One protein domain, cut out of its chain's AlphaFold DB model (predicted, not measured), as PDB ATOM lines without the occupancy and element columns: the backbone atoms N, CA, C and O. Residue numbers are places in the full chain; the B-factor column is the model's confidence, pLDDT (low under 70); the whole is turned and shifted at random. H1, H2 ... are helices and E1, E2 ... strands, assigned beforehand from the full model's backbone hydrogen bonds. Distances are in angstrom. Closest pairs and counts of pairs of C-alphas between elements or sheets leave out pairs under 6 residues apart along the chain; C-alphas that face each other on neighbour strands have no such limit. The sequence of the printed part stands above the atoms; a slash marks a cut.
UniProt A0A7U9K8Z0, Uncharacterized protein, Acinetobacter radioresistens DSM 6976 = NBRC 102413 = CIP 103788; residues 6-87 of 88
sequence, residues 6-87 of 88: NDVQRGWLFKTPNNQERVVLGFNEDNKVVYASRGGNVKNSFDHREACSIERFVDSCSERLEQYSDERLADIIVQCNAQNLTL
ATOM      1  N   ASN A   6      40.425  41.019 -29.585       92.50
ATOM      2  CA  ASN A   6      40.287  41.999 -28.502       92.50
ATOM      3  C   ASN A   6      38.895  42.646 -28.430       92.50
ATOM      4  O   ASN A   6      38.508  43.165 -27.380       92.50
ATOM      5  N   ASP A   7      38.144  42.619 -29.533       93.12
ATOM      6  CA  ASP A   7      36.777  43.131 -29.584       93.12
ATOM      7  C   ASP A   7      35.773  42.165 -28.952       93.12
ATOM      8  O   ASP A   7      34.691  42.601 -28.557       93.12
ATOM      9  N   VAL A   8      36.118  40.875 -28.851       95.56
ATOM     10  CA  VAL A   8      35.257  39.821 -28.311       95.56
ATOM     11  C   VAL A   8      35.301  39.868 -26.791       95.56
ATOM     12  O   VAL A   8      36.180  39.303 -26.146       95.56
ATOM     13  N   GLN A   9      34.327  40.554 -26.206       96.44
ATOM     14  CA  GLN A   9      34.178  40.660 -24.758       96.44
ATOM     15  C   GLN A   9      32.732  40.371 -24.366       96.44
ATOM     16  O   GLN A   9      31.804  40.584 -25.151       96.44
ATOM     17  N   ARG A  10      32.537  39.890 -23.135       96.94
ATOM     18  CA  ARG A  10      31.207  39.632 -22.570       96.94
ATOM     19  C   ARG A  10      30.303  40.861 -22.714       96.94
ATOM     20  O   ARG A  10      30.732  41.987 -22.478       96.94
ATOM     21  N   GLY A  11      29.052  40.627 -23.095       96.88
ATOM     22  CA  GLY A  11      28.059  41.678 -23.304       96.88
ATOM     23  C   GLY A  11      27.961  42.172 -24.737       96.88
ATOM     24  O   GLY A  11      26.904  42.665 -25.117       96.88
ATOM     25  N   TRP A  12      29.002  42.024 -25.558       97.44
ATOM     26  CA  TRP A  12      28.953  42.532 -26.924       97.44
ATOM     27  C   TRP A  12      28.106  41.661 -27.844       97.44
ATOM     28  O   TRP A  12      28.242  40.433 -27.877       97.44
ATOM     29  N   LEU A  13      27.259  42.339 -28.613       95.75
ATOM     30  CA  LEU A  13      26.483  41.788 -29.706       95.75
ATOM     31  C   LEU A  13      27.261  41.917 -31.014       95.75
ATOM     32  O   LEU A  13      27.807  42.971 -31.342       95.75
ATOM     33  N   PHE A  14      27.254  40.847 -31.789       95.50
ATOM     34  CA  PHE A  14      27.873  40.774 -33.097       95.50
ATOM     35  C   PHE A  14      26.851  40.340 -34.127       95.50
ATOM     36  O   PHE A  14      25.973  39.526 -33.850       95.50
ATOM     37  N   LYS A  15      27.000  40.856 -35.336       94.25
ATOM     38  CA  LYS A  15      26.248  40.434 -36.503       94.25
ATOM     39  C   LYS A  15      27.125  39.554 -37.372       94.25
ATOM     40  O   LYS A  15      28.324  39.785 -37.495       94.25
ATOM     41  N   THR A  16      26.514  38.568 -37.995       93.06
ATOM     42  CA  THR A  16      27.138  37.695 -38.992       93.06
ATOM     43  C   THR A  16      26.735  38.127 -40.414       93.06
ATOM     44  O   THR A  16      25.717  38.810 -40.586       93.06
ATOM     45  N   PRO A  17      27.453  37.679 -41.462       91.56
ATOM     46  CA  PRO A  17      27.110  38.008 -42.848       91.56
ATOM     47  C   PRO A  17      25.694  37.589 -43.285       91.56
ATOM     48  O   PRO A  17      25.125  38.203 -44.182       91.56
ATOM     49  N   ASN A  18      25.103  36.566 -42.657       89.69
ATOM     50  CA  ASN A  18      23.748  36.087 -42.964       89.69
ATOM     51  C   ASN A  18      22.657  36.774 -42.111       89.69
ATOM     52  O   ASN A  18      21.548  36.255 -41.987       89.69
ATOM     53  N   ASN A  19      22.969  37.936 -41.527       89.44
ATOM     54  CA  ASN A  19      22.127  38.707 -40.610       89.44
ATOM     55  C   ASN A  19      21.798  38.027 -39.271       89.44
ATOM     56  O   ASN A  19      21.040  38.616 -38.509       89.44
ATOM     57  N   GLN A  20      22.348  36.859 -38.923       92.12
ATOM     58  CA  GLN A  20      22.215  36.340 -37.556       92.12
ATOM     59  C   GLN A  20      22.983  37.214 -36.569       92.12
ATOM     60  O   GLN A  20      24.029  37.777 -36.912       92.12
ATOM     61  N   GLU A  21      22.505  37.260 -35.332       94.38
ATOM     62  CA  GLU A  21      23.160  37.983 -34.250       94.38
ATOM     63  C   GLU A  21      23.668  37.026 -33.176       94.38
ATOM     64  O   GLU A  21      23.063  35.984 -32.922       94.38
ATOM     65  N   ARG A  22      24.796  37.377 -32.557       95.06
ATOM     66  CA  ARG A  22      25.503  36.581 -31.554       95.06
ATOM     67  C   ARG A  22      25.941  37.468 -30.403       95.06
ATOM     68  O   ARG A  22      26.730  38.383 -30.615       95.06
ATOM     69  N   VAL A  23      25.465  37.203 -29.193       96.56
ATOM     70  CA  VAL A  23      25.915  37.909 -27.988       96.56
ATOM     71  C   VAL A  23      26.913  37.059 -27.217       96.56
ATOM     72  O   VAL A  23      26.665  35.883 -26.957       96.56
ATOM     73  N   VAL A  24      28.040  37.649 -26.823       97.75
ATOM     74  CA  VAL A  24      29.050  36.967 -26.004       97.75
ATOM     75  C   VAL A  24      28.582  36.913 -24.550       97.75
ATOM     76  O   VAL A  24      28.425  37.941 -23.890       97.75
ATOM     77  N   LEU A  25      28.401  35.704 -24.025       96.50
ATOM     78  CA  LEU A  25      28.003  35.449 -22.636       96.50
ATOM     79  C   LEU A  25      29.215  35.353 -21.696       96.50
ATOM     80  O   LEU A  25      29.099  35.549 -20.483       96.50
ATOM     81  N   GLY A  26      30.388  35.054 -22.251       96.38
ATOM     82  CA  GLY A  26      31.648  34.947 -21.528       96.38
ATOM     83  C   GLY A  26      32.577  33.928 -22.172       96.38
ATOM     84  O   GLY A  26      32.443  33.608 -23.351       96.38
ATOM     85  N   PHE A  27      33.496  33.402 -21.371       96.50
ATOM     86  CA  PHE A  27      34.453  32.379 -21.775       96.50
ATOM     87  C   PHE A  27      34.306  31.167 -20.858       96.50
ATOM     88  O   PHE A  27      34.010  31.327 -19.673       96.50
ATOM     89  N   ASN A  28      34.449  29.962 -21.408       94.75
ATOM     90  CA  ASN A  28      34.457  28.737 -20.608       94.75
ATOM     91  C   ASN A  28      35.874  28.413 -20.090       94.75
ATOM     92  O   ASN A  28      36.828  29.137 -20.370       94.75
ATOM     93  N   GLU A  29      36.015  27.298 -19.370       93.50
ATOM     94  CA  GLU A  29      37.293  26.829 -18.807       93.50
ATOM     95  C   GLU A  29      38.365  26.522 -19.876       93.50
ATOM     96  O   GLU A  29      39.556  26.628 -19.598       93.50
ATOM     97  N   ASP A  30      37.956  26.233 -21.120       94.38
ATOM     98  CA  ASP A  30      38.852  26.021 -22.270       94.38
ATOM     99  C   ASP A  30      39.256  27.334 -22.979       94.38
ATOM    100  O   ASP A  30      39.801  27.292 -24.085       94.38
ATOM    101  N   ASN A  31      38.924  28.508 -22.430       93.69
ATOM    102  CA  ASN A  31      39.046  29.814 -23.098       93.69
ATOM    103  C   ASN A  31      38.251  29.941 -24.417       93.69
ATOM    104  O   ASN A  31      38.539  30.804 -25.248       93.69
ATOM    105  N   LYS A  32      37.223  29.113 -24.632       96.81
ATOM    106  CA  LYS A  32      36.302  29.252 -25.771       96.81
ATOM    107  C   LYS A  32      35.270  30.332 -25.479       96.81
ATOM    108  O   LYS A  32      34.737  30.413 -24.372       96.81
ATOM    109  N   VAL A  33      34.942  31.112 -26.503       97.75
ATOM    110  CA  VAL A  33      33.869  32.107 -26.476       97.75
ATOM    111  C   VAL A  33      32.544  31.372 -26.362       97.75
ATOM    112  O   VAL A  33      32.175  30.620 -27.263       97.75
ATOM    113  N   VAL A  34      31.827  31.608 -25.269       97.25
ATOM    114  CA  VAL A  34      30.448  31.159 -25.082       97.25
ATOM    115  C   VAL A  34      29.532  32.279 -25.539       97.25
ATOM    116  O   VAL A  34      29.623  33.402 -25.040       97.25
ATOM    117  N   TYR A  35      28.634  31.979 -26.465       96.88
ATOM    118  CA  TYR A  35      27.728  32.965 -27.035       96.88
ATOM    119  C   TYR A  35      26.318  32.402 -27.180       96.88
ATOM    120  O   TYR A  35      26.125  31.189 -27.254       96.88
ATOM    121  N   ALA A  36      25.339  33.298 -27.205       95.62
ATOM    122  CA  ALA A  36      23.986  32.973 -27.624       95.62
ATOM    123  C   ALA A  36      23.720  33.562 -29.003       95.62
ATOM    124  O   ALA A  36      24.177  34.669 -29.291       95.62
ATOM    125  N   SER A  37      22.996  32.840 -29.851       93.56
ATOM    126  CA  SER A  37      22.657  33.281 -31.203       93.56
ATOM    127  C   SER A  37      21.147  33.421 -31.393       93.56
ATOM    128  O   SER A  37      20.353  32.829 -30.661       93.56
ATOM    129  N   ARG A  38      20.757  34.273 -32.347       91.69
ATOM    130  CA  ARG A  38      19.382  34.395 -32.839       91.69
ATOM    131  C   ARG A  38      19.356  34.588 -34.349       91.69
ATOM    132  O   ARG A  38      20.249  35.211 -34.934       91.69
ATOM    133  N   GLY A  39      18.310  34.061 -34.982       83.69
ATOM    134  CA  GLY A  39      18.040  34.253 -36.409       83.69
ATOM    135  C   GLY A  39      17.860  35.729 -36.772       83.69
ATOM    136  O   GLY A  39      17.381  36.505 -35.950       83.69
ATOM    137  N   GLY A  40      18.201  36.113 -38.010       68.50
ATOM    138  CA  GLY A  40      18.297  37.509 -38.477       68.50
ATOM    139  C   GLY A  40      17.014  38.345 -38.537       68.50
ATOM    140  O   GLY A  40      16.970  39.374 -39.206       68.50
ATOM    141  N   ASN A  41      15.982  37.927 -37.809       66.75
ATOM    142  CA  ASN A  41      14.893  38.779 -37.376       66.75
ATOM    143  C   ASN A  41      15.198  39.259 -35.949       66.75
ATOM    144  O   ASN A  41      15.040  38.513 -34.987       66.75
ATOM    145  N   VAL A  42      15.556  40.539 -35.809       62.28
ATOM    146  CA  VAL A  42      15.945  41.227 -34.550       62.28
ATOM    147  C   VAL A  42      14.884  41.127 -33.428       62.28
ATOM    148  O   VAL A  42      15.139  41.444 -32.267       62.28
ATOM    149  N   LYS A  43      13.673  40.661 -33.757       68.50
ATOM    150  CA  LYS A  43      12.558  40.448 -32.822       68.50
ATOM    151  C   LYS A  43      12.552  39.071 -32.154       68.50
ATOM    152  O   LYS A  43      11.774  38.873 -31.226       68.50
ATOM    153  N   ASN A  44      13.380  38.135 -32.611       79.88
ATOM    154  CA  ASN A  44      13.420  36.796 -32.041       79.88
ATOM    155  C   ASN A  44      14.218  36.775 -30.733       79.88
ATOM    156  O   ASN A  44      15.163  37.552 -30.531       79.88
ATOM    157  N   SER A  45      13.820  35.865 -29.847       86.69
ATOM    158  CA  SER A  45      14.596  35.504 -28.664       86.69
ATOM    159  C   SER A  45      15.911  34.852 -29.070       86.69
ATOM    160  O   SER A  45      16.018  34.259 -30.142       86.69
ATOM    161  N   PHE A  46      16.902  34.951 -28.190       90.12
ATOM    162  CA  PHE A  46      18.084  34.107 -28.282       90.12
ATOM    163  C   PHE A  46      17.683  32.683 -27.911       90.12
ATOM    164  O   PHE A  46      17.196  32.442 -26.805       90.12
ATOM    165  N   ASP A  47      17.821  31.779 -28.871       84.88
ATOM    166  CA  ASP A  47      17.282  30.421 -28.828       84.88
ATOM    167  C   ASP A  47      18.374  29.347 -28.787       84.88
ATOM    168  O   ASP A  47      18.110  28.218 -28.385       84.88
ATOM    169  N   HIS A  48      19.616  29.700 -29.122       88.94
ATOM    170  CA  HIS A  48      20.740  28.767 -29.129       88.94
ATOM    171  C   HIS A  48      21.904  29.296 -28.303       88.94
ATOM    172  O   HIS A  48      22.212  30.487 -28.327       88.94
ATOM    173  N   ARG A  49      22.595  28.383 -27.614       92.44
ATOM    174  CA  ARG A  49      23.843  28.650 -26.895       92.44
ATOM    175  C   ARG A  49      24.937  27.730 -27.411       92.44
ATOM    176  O   ARG A  49      24.777  26.515 -27.420       92.44
ATOM    177  N   GLU A  50      26.069  28.314 -27.771       93.56
ATOM    178  CA  GLU A  50      27.195  27.605 -28.370       93.56
ATOM    179  C   GLU A  50      28.523  28.059 -27.752       93.56
ATOM    180  O   GLU A  50      28.605  29.089 -27.077       93.56
ATOM    181  N   ALA A  51      29.580  27.278 -27.989       96.50
ATOM    182  CA  ALA A  51      30.944  27.638 -27.626       96.50
ATOM    183  C   ALA A  51      31.911  27.336 -28.777       96.50
ATOM    184  O   ALA A  51      31.870  26.252 -29.359       96.50
ATOM    185  N   CYS A  52      32.801  28.273 -29.103       97.12
ATOM    186  CA  CYS A  52      33.831  28.072 -30.128       97.12
ATOM    187  C   CYS A  52      35.118  28.850 -29.812       97.12
ATOM    188  O   CYS A  52      35.139  29.651 -28.879       97.12
ATOM    189  N   SER A  53      36.205  28.599 -30.551       97.50
ATOM    190  CA  SER A  53      37.432  29.390 -30.383       97.50
ATOM    191  C   SER A  53      37.191  30.853 -30.766       97.50
ATOM    192  O   SER A  53      36.284  31.160 -31.546       97.50
ATOM    193  N   ILE A  54      37.997  31.760 -30.217       96.25
ATOM    194  CA  ILE A  54      37.853  33.195 -30.471       96.25
ATOM    195  C   ILE A  54      38.085  33.544 -31.942       96.25
ATOM    196  O   ILE A  54      37.348  34.350 -32.498       96.25
ATOM    197  N   GLU A  55      39.027  32.870 -32.599       95.62
ATOM    198  CA  GLU A  55      39.329  33.046 -34.021       95.62
ATOM    199  C   GLU A  55      38.114  32.665 -34.865       95.62
ATOM    200  O   GLU A  55      37.634  33.461 -35.666       95.62
ATOM    201  N   ARG A  56      37.528  31.491 -34.597       96.25
ATOM    202  CA  ARG A  56      36.327  31.031 -35.303       96.25
ATOM    203  C   ARG A  56      35.134  31.954 -35.063       96.25
ATOM    204  O   ARG A  56      34.323  32.148 -35.972       96.25
ATOM    205  N   PHE A  57      34.998  32.493 -33.851       96.69
ATOM    206  CA  PHE A  57      33.945  33.452 -33.536       96.69
ATOM    207  C   PHE A  57      34.103  34.729 -34.368       96.69
ATOM    208  O   PHE A  57      33.149  35.138 -35.032       96.69
ATOM    209  N   VAL A  58      35.306  35.309 -34.372       96.00
ATOM    210  CA  VAL A  58      35.649  36.517 -35.134       96.00
ATOM    211  C   VAL A  58      35.432  36.304 -36.631       96.00
ATOM    212  O   VAL A  58      34.724  37.099 -37.243       96.00
ATOM    213  N   ASP A  59      35.932  35.201 -37.194       95.50
ATOM    214  CA  ASP A  59      35.794  34.867 -38.620       95.50
ATOM    215  C   ASP A  59      34.327  34.717 -39.057       95.50
ATOM    216  O   ASP A  59      33.981  34.922 -40.220       95.50
ATOM    217  N   SER A  60      33.446  34.354 -38.122       94.31
ATOM    218  CA  SER A  60      32.013  34.198 -38.387       94.31
ATOM    219  C   SER A  60      31.225  35.511 -38.302       94.31
ATOM    220  O   SER A  60      30.049  35.533 -38.672       94.31
ATOM    221  N   CYS A  61      31.822  36.585 -37.780       94.88
ATOM    222  CA  CYS A  61      31.147  37.854 -37.531       94.88
ATOM    223  C   CYS A  61      31.577  38.915 -38.553       94.88
ATOM    224  O   CYS A  61      32.738  39.017 -38.935       94.88
ATOM    225  N   SER A  62      30.629  39.739 -38.993       93.81
ATOM    226  CA  SER A  62      30.857  40.846 -39.925       93.81
ATOM    227  C   SER A  62      30.911  42.206 -39.236       93.81
ATOM    228  O   SER A  62      31.552  43.122 -39.743       93.81
ATOM    229  N   GLU A  63      30.215  42.363 -38.109       93.75
ATOM    230  CA  GLU A  63      30.065  43.655 -37.436       93.75
ATOM    231  C   GLU A  63      29.891  43.484 -35.920       93.75
ATOM    232  O   GLU A  63      29.230  42.547 -35.474       93.75
ATOM    233  N   ARG A  64      30.476  44.391 -35.129       95.19
ATOM    234  CA  ARG A  64      30.164  44.549 -33.702       95.19
ATOM    235  C   ARG A  64      29.109  45.641 -33.565       95.19
ATOM    236  O   ARG A  64      29.297  46.727 -34.103       95.19
ATOM    237  N   LEU A  65      28.031  45.339 -32.856       93.25
ATOM    238  CA  LEU A  65      26.869  46.205 -32.709       93.25
ATOM    239  C   LEU A  65      26.917  46.920 -31.350       93.25
ATOM    240  O   LEU A  65      27.789  47.751 -31.108       93.25
ATOM    241  N   GLU A  66      25.985  46.590 -30.464       94.25
ATOM    242  CA  GLU A  66      25.812  47.189 -29.143       94.25
ATOM    243  C   GLU A  66      26.345  46.289 -28.020       94.25
ATOM    244  O   GLU A  66      26.590  45.094 -28.209       94.25
ATOM    245  N   GLN A  67      26.516  46.872 -26.834       97.00
ATOM    246  CA  GLN A  67      26.844  46.140 -25.615       97.00
ATOM    247  C   GLN A  67      25.600  46.030 -24.729       97.00
ATOM    248  O   GLN A  67      24.935  47.026 -24.449       97.00
ATOM    249  N   TYR A  68      25.303  44.820 -24.263       95.94
ATOM    250  CA  TYR A  68      24.222  44.544 -23.323       95.94
ATOM    251  C   TYR A  68      24.675  44.611 -21.867       95.94
ATOM    252  O   TYR A  68      25.812  44.273 -21.532       95.94
ATOM    253  N   SER A  69      23.747  45.037 -21.005       96.50
ATOM    254  CA  SER A  69      23.910  45.015 -19.552       96.50
ATOM    255  C   SER A  69      23.919  43.583 -19.017       96.50
ATOM    256  O   SER A  69      23.377  42.668 -19.641       96.50
ATOM    257  N   ASP A  70      24.477  43.387 -17.823       94.50
ATOM    258  CA  ASP A  70      24.462  42.075 -17.168       94.50
ATOM    259  C   ASP A  70      23.039  41.563 -16.899       94.50
ATOM    260  O   ASP A  70      22.792  40.367 -17.042       94.50
ATOM    261  N   GLU A  71      22.090  42.453 -16.588       95.50
ATOM    262  CA  GLU A  71      20.669  42.102 -16.451       95.50
ATOM    263  C   GLU A  71      20.127  41.497 -17.749       95.50
ATOM    264  O   GLU A  71      19.540  40.415 -17.752       95.50
ATOM    265  N   ARG A  72      20.416  42.140 -18.886       94.38
ATOM    266  CA  ARG A  72      19.990  41.641 -20.192       94.38
ATOM    267  C   ARG A  72      20.668  40.317 -20.548       94.38
ATOM    268  O   ARG A  72      20.032  39.450 -21.144       94.38
ATOM    269  N   LEU A  73      21.939  40.140 -20.190       95.19
ATOM    270  CA  LEU A  73      22.641  38.867 -20.375       95.19
ATOM    271  C   LEU A  73      22.026  37.746 -19.533       95.19
ATOM    272  O   LEU A  73      21.895  36.627 -20.030       95.19
ATOM    273  N   ALA A  74      21.627  38.031 -18.291       93.06
ATOM    274  CA  ALA A  74      20.953  37.065 -17.429       93.06
ATOM    275  C   ALA A  74      19.628  36.596 -18.050       93.06
ATOM    276  O   ALA A  74      19.400  35.388 -18.147       93.06
ATOM    277  N   ASP A  75      18.815  37.520 -18.570       93.00
ATOM    278  CA  ASP A  75      17.574  37.186 -19.282       93.00
ATOM    279  C   ASP A  75      17.829  36.282 -20.493       93.00
ATOM    280  O   ASP A  75      17.113  35.307 -20.713       93.00
ATOM    281  N   ILE A  76      18.861  36.587 -21.284       93.19
ATOM    282  CA  ILE A  76      19.228  35.810 -22.475       93.19
ATOM    283  C   ILE A  76      19.650  34.386 -22.096       93.19
ATOM    284  O   ILE A  76      19.244  33.425 -22.752       93.19
ATOM    285  N   ILE A  77      20.424  34.233 -21.019       91.38
ATOM    286  CA  ILE A  77      20.820  32.918 -20.499       91.38
ATOM    287  C   ILE A  77      19.583  32.114 -20.082       91.38
ATOM    288  O   ILE A  77      19.479  30.933 -20.418       91.38
ATOM    289  N   VAL A  78      18.631  32.749 -19.393       90.00
ATOM    290  CA  VAL A  78      17.365  32.112 -19.007       90.00
ATOM    291  C   VAL A  78      16.552  31.714 -20.241       90.00
ATOM    292  O   VAL A  78      16.069  30.586 -20.290       90.00
ATOM    293  N   GLN A  79      16.452  32.578 -21.257       87.88
ATOM    294  CA  GLN A  79      15.752  32.281 -22.517       87.88
ATOM    295  C   GLN A  79      16.326  31.044 -23.214       87.88
ATOM    296  O   GLN A  79      15.576  30.123 -23.533       87.88
ATOM    297  N   CYS A  80      17.650  30.986 -23.379       86.75
ATOM    298  CA  CYS A  80      18.319  29.841 -23.998       86.75
ATOM    299  C   CYS A  80      18.079  28.546 -23.201       86.75
ATOM    300  O   CYS A  80      17.824  27.490 -23.774       86.75
ATOM    301  N   ASN A  81      18.128  28.612 -21.867       82.12
ATOM    302  CA  ASN A  81      17.904  27.443 -21.014       82.12
ATOM    303  C   ASN A  81      16.439  26.978 -21.016       82.12
ATOM    304  O   ASN A  81      16.187  25.777 -20.980       82.12
ATOM    305  N   ALA A  82      15.479  27.903 -21.073       74.94
ATOM    306  CA  ALA A  82      14.055  27.578 -21.120       74.94
ATOM    307  C   ALA A  82      13.675  26.842 -22.413       74.94
ATOM    308  O   ALA A  82      12.878  25.908 -22.368       74.94
ATOM    309  N   GLN A  83      14.280  27.201 -23.549       62.47
ATOM    310  CA  GLN A  83      14.029  26.504 -24.814       62.47
ATOM    311  C   GLN A  83      14.627  25.089 -24.856       62.47
ATOM    312  O   GLN A  83      14.021  24.185 -25.433       62.47
ATOM    313  N   ASN A  84      15.745  24.855 -24.162       57.34
ATOM    314  CA  ASN A  84      16.288  23.503 -23.983       57.34
ATOM    315  C   ASN A  84      15.349  22.585 -23.175       57.34
ATOM    316  O   ASN A  84      15.426  21.369 -23.314       57.34
ATOM    317  N   LEU A  85      14.452  23.139 -22.348       53.91
ATOM    318  CA  LEU A  85      13.477  22.364 -21.566       53.91
ATOM    319  C   LEU A  85      12.223  21.978 -22.366       53.91
ATOM    320  O   LEU A  85      11.505  21.071 -21.957       53.91
ATOM    321  N   THR A  86      11.952  22.642 -23.494       51.94
ATOM    322  CA  THR A  86      10.774  22.378 -24.342       51.94
ATOM    323  C   THR A  86      11.015  21.359 -25.461       51.94
ATOM    324  O   THR A  86      10.087  21.053 -26.201       51.94
ATOM    325  N   LEU A  87      12.239  20.838 -25.600       46.81
ATOM    326  CA  LEU A  87      12.648  19.905 -26.664       46.81
ATOM    327  C   LEU A  87      12.736  18.429 -26.213       46.81
ATOM    328  O   LEU A  87      13.470  17.656 -26.824       46.81
TER     329      LEU A  87
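Overview. This is residues 6 to 87 of the 88 residues of an uncharacterized protein of Acinetobacter radioresistens DSM 6976 = NBRC 102413 = CIP 103788 (UniProt A0A7U9K8Z0). A strongly twisted sheet of five antiparallel strands makes the core, with the long helix H2 crossing one face of it and the short helix H1 on the opposite face, near the first residue of E3. The strands' lines turn by 116 degrees from edge to edge, between E4 and E5. The printed part has 82 residues, with five named strands and two named helices in the order E1, E2, E3, E4, H1, E5, H2, and its class is mixed, helices and strands. The sheet's order is E4, E3, E2, E1, E5. The whole is compact and rounded, with a radius of gyration of the C-alphas of 11.9 A and spans of 33, 30 and 24 A.

Arrangement. E1, residues 12 to 15, and E2, residues 21 to 27, form a hairpin, with N 14 and O 22 within hydrogen-bond range at 2.8 A. E3, residues 33 to 38, forms a hairpin with E2, with N 23 and O 36 at 2.8 A. E4, residues 48 to 52, forms a hairpin with E3, with N 33 and O 52 at 2.8 A. E1 to E4 are a meander, each strand the antiparallel neighbour of the one before. H1, residues 54 to 59, is on the sheet; its closest C-alpha pair with E3 is Val 33 and Ile 54, 5.7 A apart. E5, residues 63 to 67, is the antiparallel neighbour of E1, with N 65 and O 13 at 2.8 A; E4 and E5 are the edge strands and are apart. H2, residues 70 to 85, is on the opposite face from H1, at a height over the sheet of 9.3 A. It lies over E4 and E2, and on the local plane its line and that of E4 stand at 61 degrees, only just across the strands. The closest C-alphas of H2 and E4 are those of Cys 80 and His 48, 5.8 A apart. H1 and H2 are apart, and in both every O i to N i+4 pair is within hydrogen-bond range.

Along the chain. E1 begins at C-alpha 12, (28.953, 42.532, -26.924), and is 10.2 A long. E2 is 17.7 A, E3 16.0 A, E4 13.1 A, H1 8.6 A and E5 12.5 A long. H2 runs 23.0 A, from C-alpha 70 at (24.462, 42.075, -17.168) to C-alpha 85 at (13.477, 22.364, -21.566).

Size, cuts and confidence. The two C-alphas farthest apart, those of Asn 6 and Thr 86, are 35.7 A apart. The printed part has no cut. The link from E3 to E4 is short, with 9 residues, and the other links are tight. The mean pLDDT of the printed part is 89.7; residues 40 to 43 and 83 to 87 are under 70.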